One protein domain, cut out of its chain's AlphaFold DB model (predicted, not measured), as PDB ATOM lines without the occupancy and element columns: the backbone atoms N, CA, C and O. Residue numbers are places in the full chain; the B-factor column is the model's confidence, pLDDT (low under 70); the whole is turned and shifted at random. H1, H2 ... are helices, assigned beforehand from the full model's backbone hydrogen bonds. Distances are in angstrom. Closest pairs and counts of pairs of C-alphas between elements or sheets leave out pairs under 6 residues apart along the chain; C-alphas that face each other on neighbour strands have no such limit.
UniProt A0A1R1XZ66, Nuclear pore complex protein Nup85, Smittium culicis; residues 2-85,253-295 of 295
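What this domain is: This is residues 2 to 85 and 253 to 295 of the 295 residues of the protein "Nuclear pore complex protein Nup85" of Smittium culicis (UniProt A0A1R1XZ66). Helices lie side by side along one long axis, with H2 in the middle and H1, H3 and the H5-H6 hairpin set round it in three directions. H1, the longest helix, and H2 form a long hairpin whose tip, residues 30 to 37, sticks out at one end, while an end stretch after H6 lies toward the other. The printed part has 127 residues with six named helices, H1 to H6 in order along the chain, and no named strand, and its class is all helix. It is compact, with a radius of gyration of the C-alphas of 15.4 A, yet elongated, spanning 48 by 29 by 29 A.

Where its parts are: H1, residues 3 to 31, begins with C-alpha 3 at (20.692, -39.266, -17.604) and is 41.7 A long from first to last C-alpha. H2, residues 36 to 57, is 31.3 A long, and H3, residues 66 to 83, is 25.5 A long with C-alpha 66 at (25.581, -53.477, -36.070). After the cut come H4, residues 253 to 256, 5.2 A long, and H5, residues 260 to 270, 15.0 A long. H6, residues 272 to 285, is 19.8 A long and ends with C-alpha 285 at (27.704, -37.021, -21.909).

How they stand to each other: H1, H2 and H6 form a bundle, three helices running along one another. H1 and H2 are a helical hairpin and touch, closest at the C-alphas of Ile 21 and His 46, 6.4 A apart, at a shallow tilt of 23 degrees, opposite ways. With residues 6 to 10 alone H1 touches H6, the closest C-alphas being those of Tyr 7 and Ser 285, 6.2 A apart. H2 and H6 only just touch, with 3 pairs of C-alphas within 8 A, the closest those of Ile 45 and Leu 274 at 7.1 A; they run the same way at a shallow tilt of 6 degrees. With residues 47 to 55 alone H2 touches H3, its partner in a second hairpin, closest at the C-alphas of Ile 54 and Leu 75, 6.2 A apart. H5 and H6 are a third hairpin, closest at the C-alphas of Ser 268 and Ser 275, 5.2 A apart. H4 and H5 touch only at the corner, closest at the C-alphas of Ser 254 and Leu 263, 5.1 A apart. H1 and H3 are apart. In H1, H2, H3, H5 and H6 every O i to N i+4 pair is within hydrogen-bond range; H4 is too short for such a pair.

The domain as a whole: The farthest C-alphas, those of Asn 32 and Glu 291, are 48.5 A apart. Residues 86 to 252 are not printed, and C-alphas 85 and 253 are 19.7 A apart across the cut. Of the links printed whole, none is long. Mean pLDDT of the printed part is 76.2, with residues 2 to 35 and 284 to 295 under 70.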
ATOM      1  N   ASP A   2      18.602 -40.058 -14.011       36.91
ATOM      2  CA  ASP A   2      18.687 -38.620 -14.359       36.91
ATOM      3  C   ASP A   2      19.421 -38.359 -15.695       36.91
ATOM      4  O   ASP A   2      19.579 -37.216 -16.119       36.91
ATOM      5  N   CYS A   3      19.856 -39.408 -16.404       49.47
ATOM      6  CA  CYS A   3      20.692 -39.266 -17.604       49.47
ATOM      7  C   CYS A   3      19.932 -38.776 -18.847       49.47
ATOM      8  O   CYS A   3      20.556 -38.297 -19.788       49.47
ATOM      9  N   TYR A   4      18.597 -38.859 -18.869       50.72
ATOM     10  CA  TYR A   4      17.812 -38.506 -20.060       50.72
ATOM     11  C   TYR A   4      17.794 -36.990 -20.324       50.72
ATOM     12  O   TYR A   4      17.957 -36.558 -21.462       50.72
ATOM     13  N   GLY A   5      17.673 -36.175 -19.268       48.41
ATOM     14  CA  GLY A   5      17.717 -34.712 -19.383       48.41
ATOM     15  C   GLY A   5      19.113 -34.183 -19.737       48.41
ATOM     16  O   GLY A   5      19.234 -33.225 -20.497       48.41
ATOM     17  N   PHE A   6      20.166 -34.845 -19.247       56.81
ATOM     18  CA  PHE A   6      21.551 -34.531 -19.606       56.81
ATOM     19  C   PHE A   6      21.873 -34.902 -21.051       56.81
ATOM     20  O   PHE A   6      22.462 -34.090 -21.756       56.81
ATOM     21  N   TYR A   7      21.432 -36.070 -21.522       57.94
ATOM     22  CA  TYR A   7      21.597 -36.472 -22.919       57.94
ATOM     23  C   TYR A   7      20.915 -35.483 -23.878       57.94
ATOM     24  O   TYR A   7      21.506 -35.057 -24.871       57.94
ATOM     25  N   GLU A   8      19.695 -35.038 -23.550       60.34
ATOM     26  CA  GLU A   8      18.980 -34.035 -24.343       60.34
ATOM     27  C   GLU A   8      19.689 -32.665 -24.328       60.34
ATOM     28  O   GLU A   8      19.783 -32.000 -25.362       60.34
ATOM     29  N   ALA A   9      20.232 -32.244 -23.180       60.75
ATOM     30  CA  ALA A   9      21.004 -31.007 -23.062       60.75
ATOM     31  C   ALA A   9      22.346 -31.077 -23.814       60.75
ATOM     32  O   ALA A   9      22.693 -30.137 -24.526       60.75
ATOM     33  N   ALA A  10      23.064 -32.198 -23.716       61.62
ATOM     34  CA  ALA A  10      24.304 -32.455 -24.440       61.62
ATOM     35  C   ALA A  10      24.068 -32.440 -25.957       61.62
ATOM     36  O   ALA A  10      24.783 -31.753 -26.681       61.62
ATOM     37  N   SER A  11      23.001 -33.088 -26.438       61.56
ATOM     38  CA  SER A  11      22.619 -33.064 -27.856       61.56
ATOM     39  C   SER A  11      22.244 -31.656 -28.350       61.56
ATOM     40  O   SER A  11      22.584 -31.270 -29.472       61.56
ATOM     41  N   LYS A  12      21.581 -30.840 -27.520       64.75
ATOM     42  CA  LYS A  12      21.291 -29.432 -27.848       64.75
ATOM     43  C   LYS A  12      22.557 -28.577 -27.890       64.75
ATOM     44  O   LYS A  12      22.695 -27.774 -28.807       64.75
ATOM     45  N   LEU A  13      23.478 -28.762 -26.942       63.69
ATOM     46  CA  LEU A  13      24.763 -28.057 -26.912       63.69
ATOM     47  C   LEU A  13      25.606 -28.384 -28.147       63.69
ATOM     48  O   LEU A  13      26.051 -27.461 -28.815       63.69
ATOM     49  N   VAL A  14      25.734 -29.665 -28.498       63.00
ATOM     50  CA  VAL A  14      26.365 -30.158 -29.738       63.00
ATOM     51  C   VAL A  14      25.845 -29.399 -30.955       63.00
ATOM     52  O   VAL A  14      26.595 -28.700 -31.631       63.00
ATOM     53  N   ASN A  15      24.525 -29.402 -31.156       61.22
ATOM     54  CA  ASN A  15      23.924 -28.703 -32.290       61.22
ATOM     55  C   ASN A  15      24.202 -27.190 -32.284       61.22
ATOM     56  O   ASN A  15      24.436 -26.621 -33.348       61.22
ATOM     57  N   LEU A  16      24.194 -26.539 -31.115       65.12
ATOM     58  CA  LEU A  16      24.509 -25.111 -30.992       65.12
ATOM     59  C   LEU A  16      25.978 -24.811 -31.312       65.12
ATOM     60  O   LEU A  16      26.252 -23.824 -31.992       65.12
ATOM     61  N   PHE A  17      26.910 -25.660 -30.875       66.81
ATOM     62  CA  PHE A  17      28.331 -25.517 -31.186       66.81
ATOM     63  C   PHE A  17      28.608 -25.734 -32.669       66.81
ATOM     64  O   PHE A  17      29.271 -24.895 -33.275       66.81
ATOM     65  N   ARG A  18      28.036 -26.778 -33.286       66.44
ATOM     66  CA  ARG A  18      28.150 -26.993 -34.734       66.44
ATOM     67  C   ARG A  18      27.662 -25.786 -35.526       66.44
ATOM     68  O   ARG A  18      28.373 -25.313 -36.407       66.44
ATOM     69  N   ILE A  19      26.465 -25.285 -35.207       67.50
ATOM     70  CA  ILE A  19      25.890 -24.107 -35.874       67.50
ATOM     71  C   ILE A  19      26.802 -22.894 -35.665       67.50
ATOM     72  O   ILE A  19      27.150 -22.232 -36.631       67.50
ATOM     73  N   SER A  20      27.271 -22.650 -34.439       65.62
ATOM     74  CA  SER A  20      28.140 -21.508 -34.138       65.62
ATOM     75  C   SER A  20      29.489 -21.565 -34.860       65.62
ATOM     76  O   SER A  20      29.970 -20.527 -35.306       65.62
ATOM     77  N   ILE A  21      30.119 -22.739 -34.960       67.12
ATOM     78  CA  ILE A  21      31.413 -22.904 -35.641       67.12
ATOM     79  C   ILE A  21      31.236 -22.725 -37.156       67.12
ATOM     80  O   ILE A  21      32.019 -22.013 -37.782       67.12
ATOM     81  N   LEU A  22      30.188 -23.315 -37.742       65.06
ATOM     82  CA  LEU A  22      29.888 -23.186 -39.173       65.06
ATOM     83  C   LEU A  22      29.483 -21.760 -39.561       65.06
ATOM     84  O   LEU A  22      29.943 -21.256 -40.584       65.06
ATOM     85  N   ASP A  23      28.670 -21.090 -38.744       67.50
ATOM     86  CA  ASP A  23      28.282 -19.696 -38.970       67.50
ATOM     87  C   ASP A  23      29.503 -18.771 -38.906       67.50
ATOM     88  O   ASP A  23      29.645 -17.887 -39.749       67.50
ATOM     89  N   GLN A  24      30.423 -18.998 -37.961       64.06
ATOM     90  CA  GLN A  24      31.684 -18.253 -37.888       64.06
ATOM     91  C   GLN A  24      32.586 -18.527 -39.095       64.06
ATOM     92  O   GLN A  24      33.143 -17.585 -39.654       64.06
ATOM     93  N   HIS A  25      32.700 -19.782 -39.529       65.00
ATOM     94  CA  HIS A  25      33.471 -20.145 -40.716       65.00
ATOM     95  C   HIS A  25      32.921 -19.468 -41.984       65.00
ATOM     96  O   HIS A  25      33.667 -18.805 -42.702       65.00
ATOM     97  N   ASN A  26      31.608 -19.554 -42.222       67.88
ATOM     98  CA  ASN A  26      30.955 -18.933 -43.379       67.88
ATOM     99  C   ASN A  26      31.059 -17.402 -43.342       67.88
ATOM    100  O   ASN A  26      31.398 -16.782 -44.345       67.88
ATOM    101  N   TYR A  27      30.852 -16.794 -42.170       64.69
ATOM    102  CA  TYR A  27      31.008 -15.353 -41.981       64.69
ATOM    103  C   TYR A  27      32.427 -14.868 -42.311       64.69
ATOM    104  O   TYR A  27      32.604 -13.812 -42.917       64.69
ATOM    105  N   LEU A  28      33.452 -15.636 -41.935       64.50
ATOM    106  CA  LEU A  28      34.850 -15.279 -42.182       64.50
ATOM    107  C   LEU A  28      35.273 -15.513 -43.639       64.50
ATOM    108  O   LEU A  28      36.047 -14.712 -44.165       64.50
ATOM    109  N   LEU A  29      34.724 -16.535 -44.304       67.06
ATOM    110  CA  LEU A  29      34.858 -16.720 -45.754       67.06
ATOM    111  C   LEU A  29      34.247 -15.545 -46.532       67.06
ATOM    112  O   LEU A  29      34.886 -15.010 -47.436       67.06
ATOM    113  N   ASP A  30      33.048 -15.102 -46.143       65.38
ATOM    114  CA  ASP A  30      32.339 -14.001 -46.804       65.38
ATOM    115  C   ASP A  30      33.060 -12.656 -46.647       65.38
ATOM    116  O   ASP A  30      33.000 -11.794 -47.529       65.38
ATOM    117  N   LEU A  31      33.758 -12.460 -45.526       61.78
ATOM    118  CA  LEU A  31      34.449 -11.209 -45.245       61.78
ATOM    119  C   LEU A  31      35.722 -11.011 -46.066       61.78
ATOM    120  O   LEU A  31      36.136  -9.865 -46.197       61.78
ATOM    121  N   ASN A  32      36.344 -12.059 -46.623       60.31
ATOM    122  CA  ASN A  32      37.546 -11.972 -47.476       60.31
ATOM    123  C   ASN A  32      38.721 -11.136 -46.884       60.31
ATOM    124  O   ASN A  32      39.616 -10.701 -47.607       60.31
ATOM    125  N   ILE A  33      38.702 -10.874 -45.571       58.34
ATOM    126  CA  ILE A  33      39.613  -9.972 -44.830       58.34
ATOM    127  C   ILE A  33      40.506 -10.763 -43.850       58.34
ATOM    128  O   ILE A  33      41.411 -10.212 -43.227       58.34
ATOM    129  N   VAL A  34      40.270 -12.066 -43.715       60.19
ATOM    130  CA  VAL A  34      40.830 -12.920 -42.661       60.19
ATOM    131  C   VAL A  34      42.129 -13.571 -43.130       60.19
ATOM    132  O   VAL A  34      42.273 -13.922 -44.301       60.19
ATOM    133  N   SER A  35      43.093 -13.729 -42.218       69.44
ATOM    134  CA  SER A  35      44.342 -14.423 -42.536       69.44
ATOM    135  C   SER A  35      44.061 -15.898 -42.845       69.44
ATOM    136  O   SER A  35      43.272 -16.543 -42.156       69.44
ATOM    137  N   GLN A  36      44.719 -16.462 -43.862       75.19
ATOM    138  CA  GLN A  36      44.541 -17.873 -44.234       75.19
ATOM    139  C   GLN A  36      44.762 -18.830 -43.041       75.19
ATOM    140  O   GLN A  36      44.045 -19.815 -42.896       75.19
ATOM    141  N   SER A  37      45.652 -18.465 -42.114       75.19
ATOM    142  CA  SER A  37      45.907 -19.192 -40.865       75.19
ATOM    143  C   SER A  37      44.710 -19.268 -39.906       75.19
ATOM    144  O   SER A  37      44.557 -20.255 -39.190       75.19
ATOM    145  N   GLU A  38      43.859 -18.242 -39.847       73.75
ATOM    146  CA  GLU A  38      42.668 -18.257 -38.983       73.75
ATOM    147  C   GLU A  38      41.567 -19.149 -39.566       73.75
ATOM    148  O   GLU A  38      40.899 -19.861 -38.815       73.75
ATOM    149  N   LEU A  39      41.419 -19.162 -40.894       74.94
ATOM    150  CA  LEU A  39      40.504 -20.072 -41.589       74.94
ATOM    151  C   LEU A  39      40.940 -21.533 -41.420       74.94
ATOM    152  O   LEU A  39      40.121 -22.373 -41.056       74.94
ATOM    153  N   GLU A  40      42.232 -21.826 -41.593       79.94
ATOM    154  CA  GLU A  40      42.799 -23.164 -41.371       79.94
ATOM    155  C   GLU A  40      42.587 -23.641 -39.927       79.94
ATOM    156  O   GLU A  40      42.173 -24.780 -39.694       79.94
ATOM    157  N   ARG A  41      42.783 -22.757 -38.939       82.06
ATOM    158  CA  ARG A  41      42.509 -23.072 -37.530       82.06
ATOM    159  C   ARG A  41      41.028 -23.360 -37.281       82.06
ATOM    160  O   ARG A  41      40.715 -24.309 -36.569       82.06
ATOM    161  N   LEU A  42      40.112 -22.571 -37.840       80.88
ATOM    162  CA  LEU A  42      38.674 -22.804 -37.675       80.88
ATOM    163  C   LEU A  42      38.210 -24.094 -38.345       80.88
ATOM    164  O   LEU A  42      37.420 -24.827 -37.752       80.88
ATOM    165  N   GLN A  43      38.739 -24.406 -39.529       81.81
ATOM    166  CA  GLN A  43      38.484 -25.679 -40.196       81.81
ATOM    167  C   GLN A  43      38.953 -26.852 -39.330       81.81
ATOM    168  O   GLN A  43      38.226 -27.828 -39.164       81.81
ATOM    169  N   ALA A  44      40.128 -26.740 -38.712       87.38
ATOM    170  CA  ALA A  44      40.640 -27.741 -37.786       87.38
ATOM    171  C   ALA A  44      39.782 -27.880 -36.511       87.38
ATOM    172  O   ALA A  44      39.475 -29.000 -36.100       87.38
ATOM    173  N   ILE A  45      39.317 -26.770 -35.920       86.81
ATOM    174  CA  ILE A  45      38.368 -26.793 -34.790       86.81
ATOM    175  C   ILE A  45      37.075 -27.508 -35.194       86.81
ATOM    176  O   ILE A  45      36.602 -28.387 -34.471       86.81
ATOM    177  N   HIS A  46      36.519 -27.157 -36.356       85.31
ATOM    178  CA  HIS A  46      35.318 -27.786 -36.887       85.31
ATOM    179  C   HIS A  46      35.526 -29.285 -37.109       85.31
ATOM    180  O   HIS A  46      34.680 -30.080 -36.711       85.31
ATOM    181  N   MET A  47      36.655 -29.680 -37.699       88.75
ATOM    182  CA  MET A  47      37.006 -31.070 -37.977       88.75
ATOM    183  C   MET A  47      37.053 -31.910 -36.692       88.75
ATOM    184  O   MET A  47      36.385 -32.941 -36.618       88.75
ATOM    185  N   ILE A  48      37.756 -31.431 -35.658       91.12
ATOM    186  CA  ILE A  48      37.858 -32.106 -34.353       91.12
ATOM    187  C   ILE A  48      36.489 -32.173 -33.664       91.12
ATOM    188  O   ILE A  48      36.070 -33.237 -33.208       91.12
ATOM    189  N   TRP A  49      35.765 -31.050 -33.600       88.69
ATOM    190  CA  TRP A  49      34.464 -30.996 -32.935       88.69
ATOM    191  C   TRP A  49      33.444 -31.912 -33.614       88.69
ATOM    192  O   TRP A  49      32.836 -32.751 -32.956       88.69
ATOM    193  N   SER A  50      33.294 -31.802 -34.935       88.19
ATOM    194  CA  SER A  50      32.336 -32.604 -35.702       88.19
ATOM    195  C   SER A  50      32.626 -34.104 -35.621       88.19
ATOM    196  O   SER A  50      31.679 -34.885 -35.537       88.19
ATOM    197  N   LEU A  51      33.896 -34.523 -35.544       93.00
ATOM    198  CA  LEU A  51      34.220 -35.926 -35.286       93.00
ATOM    199  C   LEU A  51      33.709 -36.374 -33.907       93.00
ATOM    200  O   LEU A  51      33.132 -37.453 -33.789       93.00
ATOM    201  N   MET A  52      33.842 -35.539 -32.872       89.31
ATOM    202  CA  MET A  52      33.349 -35.855 -31.524       89.31
ATOM    203  C   MET A  52      31.827 -36.026 -31.523       89.31
ATOM    204  O   MET A  52      31.301 -36.960 -30.914       89.31
ATOM    205  N   GLU A  53      31.111 -35.173 -32.260       85.88
ATOM    206  CA  GLU A  53      29.662 -35.307 -32.426       85.88
ATOM    207  C   GLU A  53      29.280 -36.625 -33.101       85.88
ATOM    208  O   GLU A  53      28.288 -37.250 -32.722       85.88
ATOM    209  N   ILE A  54      30.043 -37.053 -34.107       89.81
ATOM    210  CA  ILE A  54      29.804 -38.310 -34.824       89.81
ATOM    211  C   ILE A  54      29.989 -39.489 -33.885       89.81
ATOM    212  O   ILE A  54      29.108 -40.345 -33.814       89.81
ATOM    213  N   LEU A  55      31.086 -39.511 -33.131       90.06
ATOM    214  CA  LEU A  55      31.398 -40.579 -32.182       90.06
ATOM    215  C   LEU A  55      30.335 -40.676 -31.077       90.06
ATOM    216  O   LEU A  55      29.917 -41.773 -30.714       90.06
ATOM    217  N   PHE A  56      29.815 -39.537 -30.611       85.31
ATOM    218  CA  PHE A  56      28.694 -39.492 -29.672       85.31
ATOM    219  C   PHE A  56      27.385 -39.997 -30.290       85.31
ATOM    220  O   PHE A  56      26.749 -40.909 -29.764       85.31
ATOM    221  N   ASN A  57      26.976 -39.425 -31.425       83.50
ATOM    222  CA  ASN A  57      25.684 -39.719 -32.048       83.50
ATOM    223  C   ASN A  57      25.601 -41.154 -32.571       83.50
ATOM    224  O   ASN A  57      24.512 -41.732 -32.592       83.50
ATOM    225  N   SER A  58      26.723 -41.714 -33.017       85.12
ATOM    226  CA  SER A  58      26.832 -43.115 -33.429       85.12
ATOM    227  C   SER A  58      26.994 -44.082 -32.259       85.12
ATOM    228  O   SER A  58      26.968 -45.280 -32.492       85.12
ATOM    229  N   GLN A  59      27.124 -43.581 -31.025       84.75
ATOM    230  CA  GLN A  59      27.397 -44.390 -29.833       84.75
ATOM    231  C   GLN A  59      28.673 -45.236 -29.966       84.75
ATOM    232  O   GLN A  59      28.777 -46.311 -29.384       84.75
ATOM    233  N   TYR A  60      29.674 -44.722 -30.689       85.62
ATOM    234  CA  TYR A  60      30.899 -45.438 -31.063       85.62
ATOM    235  C   TYR A  60      31.648 -46.069 -29.878       85.62
ATOM    236  O   TYR A  60      32.267 -47.117 -30.040       85.62
ATOM    237  N   TYR A  61      31.582 -45.437 -28.700       83.31
ATOM    238  CA  TYR A  61      32.265 -45.862 -27.472       83.31
ATOM    239  C   TYR A  61      31.400 -46.681 -26.505       83.31
ATOM    240  O   TYR A  61      31.869 -46.997 -25.411       83.31
ATOM    241  N   ILE A  62      30.145 -46.969 -26.849       78.69
ATOM    242  CA  ILE A  62      29.183 -47.585 -25.924       78.69
ATOM    243  C   ILE A  62      28.495 -48.792 -26.563       78.69
ATOM    244  O   ILE A  62      28.224 -49.762 -25.859       78.69
ATOM    245  N   ASP A  63      28.209 -48.732 -27.866       76.31
ATOM    246  CA  ASP A  63      27.410 -49.739 -28.554       76.31
ATOM    247  C   ASP A  63      28.235 -50.532 -29.587       76.31
ATOM    248  O   ASP A  63      28.866 -49.982 -30.500       76.31
ATOM    249  N   ASP A  64      28.217 -51.852 -29.413       74.62
ATOM    250  CA  ASP A  64      28.795 -52.840 -30.328       74.62
ATOM    251  C   ASP A  64      27.755 -53.372 -31.328       74.62
ATOM    252  O   ASP A  64      28.060 -54.258 -32.126       74.62
ATOM    253  N   ASP A  65      26.527 -52.844 -31.308       78.19
ATOM    254  CA  ASP A  65      25.512 -53.226 -32.273       78.19
ATOM    255  C   ASP A  65      25.881 -52.804 -33.703       78.19
ATOM    256  O   ASP A  65      26.461 -51.753 -33.995       78.19
ATOM    257  N   VAL A  66      25.457 -53.649 -34.629       76.31
ATOM    258  CA  VAL A  66      25.581 -53.477 -36.070       76.31
ATOM    259  C   VAL A  66      24.921 -52.174 -36.534       76.31
ATOM    260  O   VAL A  66      25.436 -51.483 -37.413       76.31
ATOM    261  N   GLU A  67      23.771 -51.804 -35.961       78.31
ATOM    262  CA  GLU A  67      23.083 -50.568 -36.342       78.31
ATOM    263  C   GLU A  67      23.907 -49.324 -35.968       78.31
ATOM    264  O   GLU A  67      24.008 -48.381 -36.762       78.31
ATOM    265  N   ALA A  68      24.566 -49.349 -34.805       79.25
ATOM    266  CA  ALA A  68      25.486 -48.304 -34.365       79.25
ATOM    267  C   ALA A  68      26.724 -48.215 -35.280       79.25
ATOM    268  O   ALA A  68      27.099 -47.117 -35.701       79.25
ATOM    269  N   SER A  69      27.285 -49.362 -35.683       80.56
ATOM    270  CA  SER A  69      28.368 -49.466 -36.678       80.56
ATOM    271  C   SER A  69      27.986 -48.819 -38.018       80.56
ATOM    272  O   SER A  69      28.692 -47.940 -38.521       80.56
ATOM    273  N   PHE A  70      26.815 -49.139 -38.578       81.19
ATOM    274  CA  PHE A  70      26.367 -48.514 -39.830       81.19
ATOM    275  C   PHE A  70      26.113 -47.017 -39.696       81.19
ATOM    276  O   PHE A  70      26.426 -46.250 -40.613       81.19
ATOM    277  N   LYS A  71      25.571 -46.589 -38.555       85.12
ATOM    278  CA  LYS A  71      25.374 -45.173 -38.263       85.12
ATOM    279  C   LYS A  71      26.708 -44.434 -38.197       85.12
ATOM    280  O   LYS A  71      26.817 -43.359 -38.789       85.12
ATOM    281  N   PHE A  72      27.718 -45.008 -37.540       89.19
ATOM    282  CA  PHE A  72      29.081 -44.478 -37.542       89.19
ATOM    283  C   PHE A  72      29.621 -44.376 -38.969       89.19
ATOM    284  O   PHE A  72      29.978 -43.282 -39.390       89.19
ATOM    285  N   ASN A  73      29.583 -45.461 -39.744       88.81
ATOM    286  CA  ASN A  73      30.113 -45.499 -41.110       88.81
ATOM    287  C   ASN A  73      29.480 -44.442 -42.017       88.81
ATOM    288  O   ASN A  73      30.177 -43.760 -42.765       88.81
ATOM    289  N   SER A  74      28.159 -44.271 -41.931       88.81
ATOM    290  CA  SER A  74      27.435 -43.253 -42.693       88.81
ATOM    291  C   SER A  74      27.856 -41.834 -42.298       88.81
ATOM    292  O   SER A  74      28.143 -40.999 -43.157       88.81
ATOM    293  N   LEU A  75      27.920 -41.544 -40.996       90.44
ATOM    294  CA  LEU A  75      28.298 -40.222 -40.499       90.44
ATOM    295  C   LEU A  75      29.777 -39.903 -40.767       90.44
ATOM    296  O   LEU A  75      30.092 -38.803 -41.217       90.44
ATOM    297  N   PHE A  76      30.665 -40.869 -40.541       93.81
ATOM    298  CA  PHE A  76      32.107 -40.736 -40.725       93.81
ATOM    299  C   PHE A  76      32.483 -40.594 -42.203       93.81
ATOM    300  O   PHE A  76      33.301 -39.744 -42.538       93.81
ATOM    301  N   SER A  77      31.810 -41.323 -43.100       93.75
ATOM    302  CA  SER A  77      31.932 -41.143 -44.553       93.75
ATOM    303  C   SER A  77      31.590 -39.715 -44.988       93.75
ATOM    304  O   SER A  77      32.399 -39.051 -45.635       93.75
ATOM    305  N   ASN A  78      30.430 -39.194 -44.569       91.81
ATOM    306  CA  ASN A  78      30.015 -37.829 -44.906       91.81
ATOM    307  C   ASN A  78      30.995 -36.776 -44.370       91.81
ATOM    308  O   ASN A  78      31.317 -35.807 -45.059       91.81
ATOM    309  N   TRP A  79      31.482 -36.974 -43.147       93.75
ATOM    310  CA  TRP A  79      32.487 -36.109 -42.538       93.75
ATOM    311  C   TRP A  79      33.822 -36.151 -43.272       93.75
ATOM    312  O   TRP A  79      34.418 -35.100 -43.502       93.75
ATOM    313  N   TYR A  80      34.273 -37.335 -43.681       94.44
ATOM    314  CA  TYR A  80      35.516 -37.488 -44.423       94.44
ATOM    315  C   TYR A  80      35.432 -36.751 -45.765       94.44
ATOM    316  O   TYR A  80      36.290 -35.928 -46.063       94.44
ATOM    317  N   ILE A  81      34.354 -36.959 -46.531       92.12
ATOM    318  CA  ILE A  81      34.140 -36.309 -47.836       92.12
ATOM    319  C   ILE A  81      34.128 -34.777 -47.711       92.12
ATOM    320  O   ILE A  81      34.635 -34.081 -48.588       92.12
ATOM    321  N   TYR A  82      33.555 -34.246 -46.625       88.69
ATOM    322  CA  TYR A  82      33.530 -32.806 -46.370       88.69
ATOM    323  C   TYR A  82      34.926 -32.229 -46.094       88.69
ATOM    324  O   TYR A  82      35.250 -31.147 -46.578       88.69
ATOM    325  N   ASN A  83      35.746 -32.934 -45.311       87.06
ATOM    326  CA  ASN A  83      37.062 -32.451 -44.889       87.06
ATOM    327  C   ASN A  83      38.179 -32.752 -45.903       87.06
ATOM    328  O   ASN A  83      39.166 -32.021 -45.946       87.06
ATOM    329  N   PHE A  84      38.012 -33.791 -46.723       90.06
ATOM    330  CA  PHE A  84      38.990 -34.272 -47.700       90.06
ATOM    331  C   PHE A  84      38.320 -34.425 -49.075       90.06
ATOM    332  O   PHE A  84      38.050 -35.546 -49.523       90.06
ATOM    333  N   PRO A  85      37.987 -33.305 -49.743       88.19
ATOM    334  CA  PRO A  85      37.318 -33.343 -51.033       88.19
ATOM    335  C   PRO A  85      38.194 -34.015 -52.095       88.19
ATOM    336  O   PRO A  85      39.406 -33.823 -52.147       88.19
ATOM    337  N   TYR A 253      43.400 -39.008 -34.224       93.50
ATOM    338  CA  TYR A 253      43.923 -40.309 -33.820       93.50
ATOM    339  C   TYR A 253      43.572 -40.623 -32.366       93.50
ATOM    340  O   TYR A 253      42.979 -41.664 -32.089       93.50
ATOM    341  N   SER A 254      43.846 -39.696 -31.443       92.06
ATOM    342  CA  SER A 254      43.552 -39.883 -30.018       92.06
ATOM    343  C   SER A 254      42.063 -40.126 -29.757       92.06
ATOM    344  O   SER A 254      41.712 -40.958 -28.926       92.06
ATOM    345  N   MET A 255      41.168 -39.453 -30.488       92.50
ATOM    346  CA  MET A 255      39.726 -39.711 -30.411       92.50
ATOM    347  C   MET A 255      39.383 -41.117 -30.910       92.50
ATOM    348  O   MET A 255      38.736 -41.887 -30.199       92.50
ATOM    349  N   LEU A 256      39.833 -41.480 -32.110       93.25
ATOM    350  CA  LEU A 256      39.485 -42.754 -32.748       93.25
ATOM    351  C   LEU A 256      40.124 -43.970 -32.065       93.25
ATOM    352  O   LEU A 256      39.550 -45.049 -32.116       93.25
ATOM    353  N   ALA A 257      41.256 -43.796 -31.382       90.44
ATOM    354  CA  ALA A 257      41.916 -44.826 -30.579       90.44
ATOM    355  C   ALA A 257      41.492 -44.822 -29.094       90.44
ATOM    356  O   ALA A 257      42.062 -45.571 -28.301       90.44
ATOM    357  N   ALA A 258      40.523 -43.976 -28.713       88.69
ATOM    358  CA  ALA A 258      40.048 -43.780 -27.337       88.69
ATOM    359  C   ALA A 258      41.131 -43.346 -26.319       88.69
ATOM    360  O   ALA A 258      40.988 -43.569 -25.117       88.69
ATOM    361  N   ASN A 259      42.192 -42.667 -26.767       88.19
ATOM    362  CA  ASN A 259      43.219 -42.086 -25.901       88.19
ATOM    363  C   ASN A 259      42.868 -40.645 -25.491       88.19
ATOM    364  O   ASN A 259      43.456 -39.666 -25.955       88.19
ATOM    365  N   PHE A 260      41.885 -40.492 -24.604       85.38
ATOM    366  CA  PHE A 260      41.400 -39.166 -24.203       85.38
ATOM    367  C   PHE A 260      42.432 -38.343 -23.413       85.38
ATOM    368  O   PHE A 260      42.397 -37.113 -23.457       85.38
ATOM    369  N   GLY A 261      43.368 -38.998 -22.718       83.19
ATOM    370  CA  GLY A 261      44.455 -38.317 -22.016       83.19
ATOM    371  C   GLY A 261      45.343 -37.531 -22.981       83.19
ATOM    372  O   GLY A 261      45.525 -36.325 -22.809       83.19
ATOM    373  N   GLU A 262      45.828 -38.194 -24.034       87.56
ATOM    374  CA  GLU A 262      46.602 -37.541 -25.097       87.56
ATOM    375  C   GLU A 262      45.757 -36.539 -25.882       87.56
ATOM    376  O   GLU A 262      46.223 -35.426 -26.135       87.56
ATOM    377  N   LEU A 263      44.489 -36.862 -26.170       89.88
ATOM    378  CA  LEU A 263      43.572 -35.940 -26.840       89.88
ATOM    379  C   LEU A 263      43.544 -34.570 -26.159       89.88
ATOM    380  O   LEU A 263      43.719 -33.549 -26.820       89.88
ATOM    381  N   PHE A 264      43.327 -34.527 -24.844       88.06
ATOM    382  CA  PHE A 264      43.212 -33.252 -24.137       88.06
ATOM    383  C   PHE A 264      44.535 -32.487 -24.101       88.06
ATOM    384  O   PHE A 264      44.523 -31.259 -24.183       88.06
ATOM    385  N   VAL A 265      45.674 -33.183 -24.067       88.00
ATOM    386  CA  VAL A 265      46.988 -32.545 -24.214       88.00
ATOM    387  C   VAL A 265      47.116 -31.908 -25.600       88.00
ATOM    388  O   VAL A 265      47.398 -30.712 -25.692       88.00
ATOM    389  N   HIS A 266      46.844 -32.656 -26.672       89.88
ATOM    390  CA  HIS A 266      46.952 -32.158 -28.046       89.88
ATOM    391  C   HIS A 266      45.997 -30.994 -28.322       89.88
ATOM    392  O   HIS A 266      46.434 -29.953 -28.820       89.88
ATOM    393  N   VAL A 267      44.723 -31.117 -27.931       89.56
ATOM    394  CA  VAL A 267      43.742 -30.045 -28.127       89.56
ATOM    395  C   VAL A 267      44.119 -28.821 -27.301       89.56
ATOM    396  O   VAL A 267      44.009 -27.718 -27.813       89.56
ATOM    397  N   SER A 268      44.616 -28.961 -26.068       88.75
ATOM    398  CA  SER A 268      45.013 -27.796 -25.260       88.75
ATOM    399  C   SER A 268      46.175 -26.997 -25.865       88.75
ATOM    400  O   SER A 268      46.202 -25.772 -25.738       88.75
ATOM    401  N   ASN A 269      47.089 -27.674 -26.571       85.38
ATOM    402  CA  ASN A 269      48.189 -27.043 -27.305       85.38
ATOM    403  C   ASN A 269      47.727 -26.380 -28.614       85.38
ATOM    404  O   ASN A 269      48.414 -25.497 -29.125       85.38
ATOM    405  N   PHE A 270      46.581 -26.800 -29.153       83.31
ATOM    406  CA  PHE A 270      45.987 -26.264 -30.376       83.31
ATOM    407  C   PHE A 270      44.987 -25.128 -30.091       83.31
ATOM    408  O   PHE A 270      45.114 -24.025 -30.625       83.31
ATOM    409  N   ASP A 271      44.001 -25.382 -29.228       86.00
ATOM    410  CA  ASP A 271      42.947 -24.454 -28.837       86.00
ATOM    411  C   ASP A 271      42.400 -24.761 -27.423       86.00
ATOM    412  O   ASP A 271      41.685 -25.739 -27.182       86.00
ATOM    413  N   PHE A 272      42.704 -23.876 -26.468       84.31
ATOM    414  CA  PHE A 272      42.274 -24.019 -25.072       84.31
ATOM    415  C   PHE A 272      40.747 -23.995 -24.902       84.31
ATOM    416  O   PHE A 272      40.203 -24.680 -24.032       84.31
ATOM    417  N   TRP A 273      40.042 -23.208 -25.721       83.69
ATOM    418  CA  TRP A 273      38.589 -23.097 -25.641       83.69
ATOM    419  C   TRP A 273      37.930 -24.397 -26.102       83.69
ATOM    420  O   TRP A 273      37.078 -24.925 -25.387       83.69
ATOM    421  N   LEU A 274      38.377 -24.962 -27.224       85.62
ATOM    422  CA  LEU A 274      37.928 -26.265 -27.708       85.62
ATOM    423  C   LEU A 274      38.228 -27.359 -26.680       85.62
ATOM    424  O   LEU A 274      37.350 -28.162 -26.369       85.62
ATOM    425  N   SER A 275      39.428 -27.352 -26.088       86.94
ATOM    426  CA  SER A 275      39.820 -28.328 -25.065       86.94
ATOM    427  C   SER A 275      38.857 -28.331 -23.878       86.94
ATOM    428  O   SER A 275      38.410 -29.396 -23.460       86.94
ATOM    429  N   ALA A 276      38.505 -27.156 -23.346       82.62
ATOM    430  CA  ALA A 276      37.586 -27.049 -22.215       82.62
ATOM    431  C   ALA A 276      36.185 -27.590 -22.554       82.62
ATOM    432  O   ALA A 276      35.574 -28.284 -21.739       82.62
ATOM    433  N   HIS A 277      35.692 -27.315 -23.766       81.75
ATOM    434  CA  HIS A 277      34.383 -27.788 -24.216       81.75
ATOM    435  C   HIS A 277      34.365 -29.289 -24.486       81.75
ATOM    436  O   HIS A 277      33.395 -29.943 -24.115       81.75
ATOM    437  N   LEU A 278      35.431 -29.854 -25.060       83.81
ATOM    438  CA  LEU A 278      35.544 -31.299 -25.258       83.81
ATOM    439  C   LEU A 278      35.616 -32.049 -23.926       83.81
ATOM    440  O   LEU A 278      34.935 -33.057 -23.778       83.81
ATOM    441  N   ILE A 279      36.367 -31.543 -22.939       82.38
ATOM    442  CA  ILE A 279      36.412 -32.133 -21.590       82.38
ATOM    443  C   ILE A 279      35.021 -32.093 -20.952       82.38
ATOM    444  O   ILE A 279      34.527 -33.110 -20.469       82.38
ATOM    445  N   PHE A 280      34.364 -30.929 -20.975       76.81
ATOM    446  CA  PHE A 280      33.021 -30.784 -20.414       76.81
ATOM    447  C   PHE A 280      32.016 -31.706 -21.109       76.81
ATOM    448  O   PHE A 280      31.217 -32.366 -20.445       76.81
ATOM    449  N   PHE A 281      32.072 -31.777 -22.439       77.12
ATOM    450  CA  PHE A 281      31.203 -32.629 -23.234       77.12
ATOM    451  C   PHE A 281      31.436 -34.106 -22.923       77.12
ATOM    452  O   PHE A 281      30.481 -34.825 -22.647       77.12
ATOM    453  N   TYR A 282      32.692 -34.547 -22.885       76.31
ATOM    454  CA  TYR A 282      33.062 -35.920 -22.560       76.31
ATOM    455  C   TYR A 282      32.587 -36.327 -21.159       76.31
ATOM    456  O   TYR A 282      31.864 -37.312 -21.009       76.31
ATOM    457  N   CYS A 283      32.903 -35.526 -20.135       73.88
ATOM    458  CA  CYS A 283      32.486 -35.802 -18.761       73.88
ATOM    459  C   CYS A 283      30.962 -35.714 -18.572       73.88
ATOM    460  O   CYS A 283      30.398 -36.447 -17.766       73.88
ATOM    461  N   GLY A 284      30.289 -34.813 -19.295       68.06
ATOM    462  CA  GLY A 284      28.853 -34.567 -19.155       68.06
ATOM    463  C   GLY A 284      27.952 -35.515 -19.950       68.06
ATOM    464  O   GLY A 284      26.779 -35.660 -19.611       68.06
ATOM    465  N   SER A 285      28.472 -36.150 -21.003       68.38
ATOM    466  CA  SER A 285      27.704 -37.021 -21.909       68.38
ATOM    467  C   SER A 285      27.732 -38.500 -21.520       68.38
ATOM    468  O   SER A 285      26.917 -39.271 -22.027       68.38
ATOM    469  N   GLY A 286      28.646 -38.906 -20.632       65.62
ATOM    470  CA  GLY A 286      28.828 -40.312 -20.272       65.62
ATOM    471  C   GLY A 286      29.372 -41.164 -21.423       65.62
ATOM    472  O   GLY A 286      29.128 -42.366 -21.446       65.62
ATOM    473  N   MET A 287      30.096 -40.555 -22.375       69.06
ATOM    474  CA  MET A 287      30.715 -41.245 -23.521       69.06
ATOM    475  C   MET A 287      31.705 -42.352 -23.129       69.06
ATOM    476  O   MET A 287      32.038 -43.185 -23.963       69.06
ATOM    477  N   CYS A 288      32.144 -42.394 -21.872       61.72
ATOM    478  CA  CYS A 288      32.782 -43.552 -21.258       61.72
ATOM    479  C   CYS A 288      32.223 -43.753 -19.849       61.72
ATOM    480  O   CYS A 288      31.987 -42.787 -19.120       61.72
ATOM    481  N   SER A 289      32.040 -45.011 -19.453       59.91
ATOM    482  CA  SER A 289      31.770 -45.359 -18.060       59.91
ATOM    483  C   SER A 289      32.995 -45.040 -17.190       59.91
ATOM    484  O   SER A 289      34.135 -45.113 -17.651       59.91
ATOM    485  N   GLU A 290      32.784 -44.735 -15.904       57.44
ATOM    486  CA  GLU A 290      33.882 -44.534 -14.934       57.44
ATOM    487  C   GLU A 290      34.824 -45.751 -14.829       57.44
ATOM    488  O   GLU A 290      35.961 -45.636 -14.368       57.44
ATOM    489  N   GLU A 291      34.360 -46.923 -15.258       52.25
ATOM    490  CA  GLU A 291      35.119 -48.173 -15.283       52.25
ATOM    491  C   GLU A 291      36.184 -48.186 -16.392       52.25
ATOM    492  O   GLU A 291      37.270 -48.720 -16.172       52.25
ATOM    493  N   ASN A 292      35.929 -47.515 -17.521       48.69
ATOM    494  CA  ASN A 292      36.846 -47.438 -18.664       48.69
ATOM    495  C   ASN A 292      37.926 -46.349 -18.503       48.69
ATOM    496  O   ASN A 292      38.871 -46.301 -19.280       48.69
ATOM    497  N   LEU A 293      37.827 -45.502 -17.469       46.56
ATOM    498  CA  LEU A 293      38.828 -44.480 -17.114       46.56
ATOM    499  C   LEU A 293      39.997 -45.024 -16.268       46.56
ATOM    500  O   LEU A 293      40.853 -44.253 -15.837       46.56
ATOM    501  N   LYS A 294      40.009 -46.327 -15.957       33.44
ATOM    502  CA  LYS A 294      40.989 -46.959 -15.052       33.44
ATOM    503  C   LYS A 294      42.147 -47.685 -15.749       33.44
ATOM    504  O   LYS A 294      42.877 -48.394 -15.054       33.44
ATOM    505  N   MET A 295      42.317 -47.533 -17.062       33.19
ATOM    506  CA  MET A 295      43.498 -48.044 -17.775       33.19
ATOM    507  C   MET A 295      44.557 -46.962 -17.936       33.19
ATOM    508  O   MET A 295      44.212 -45.884 -18.462       33.19
TER     509      MET A 295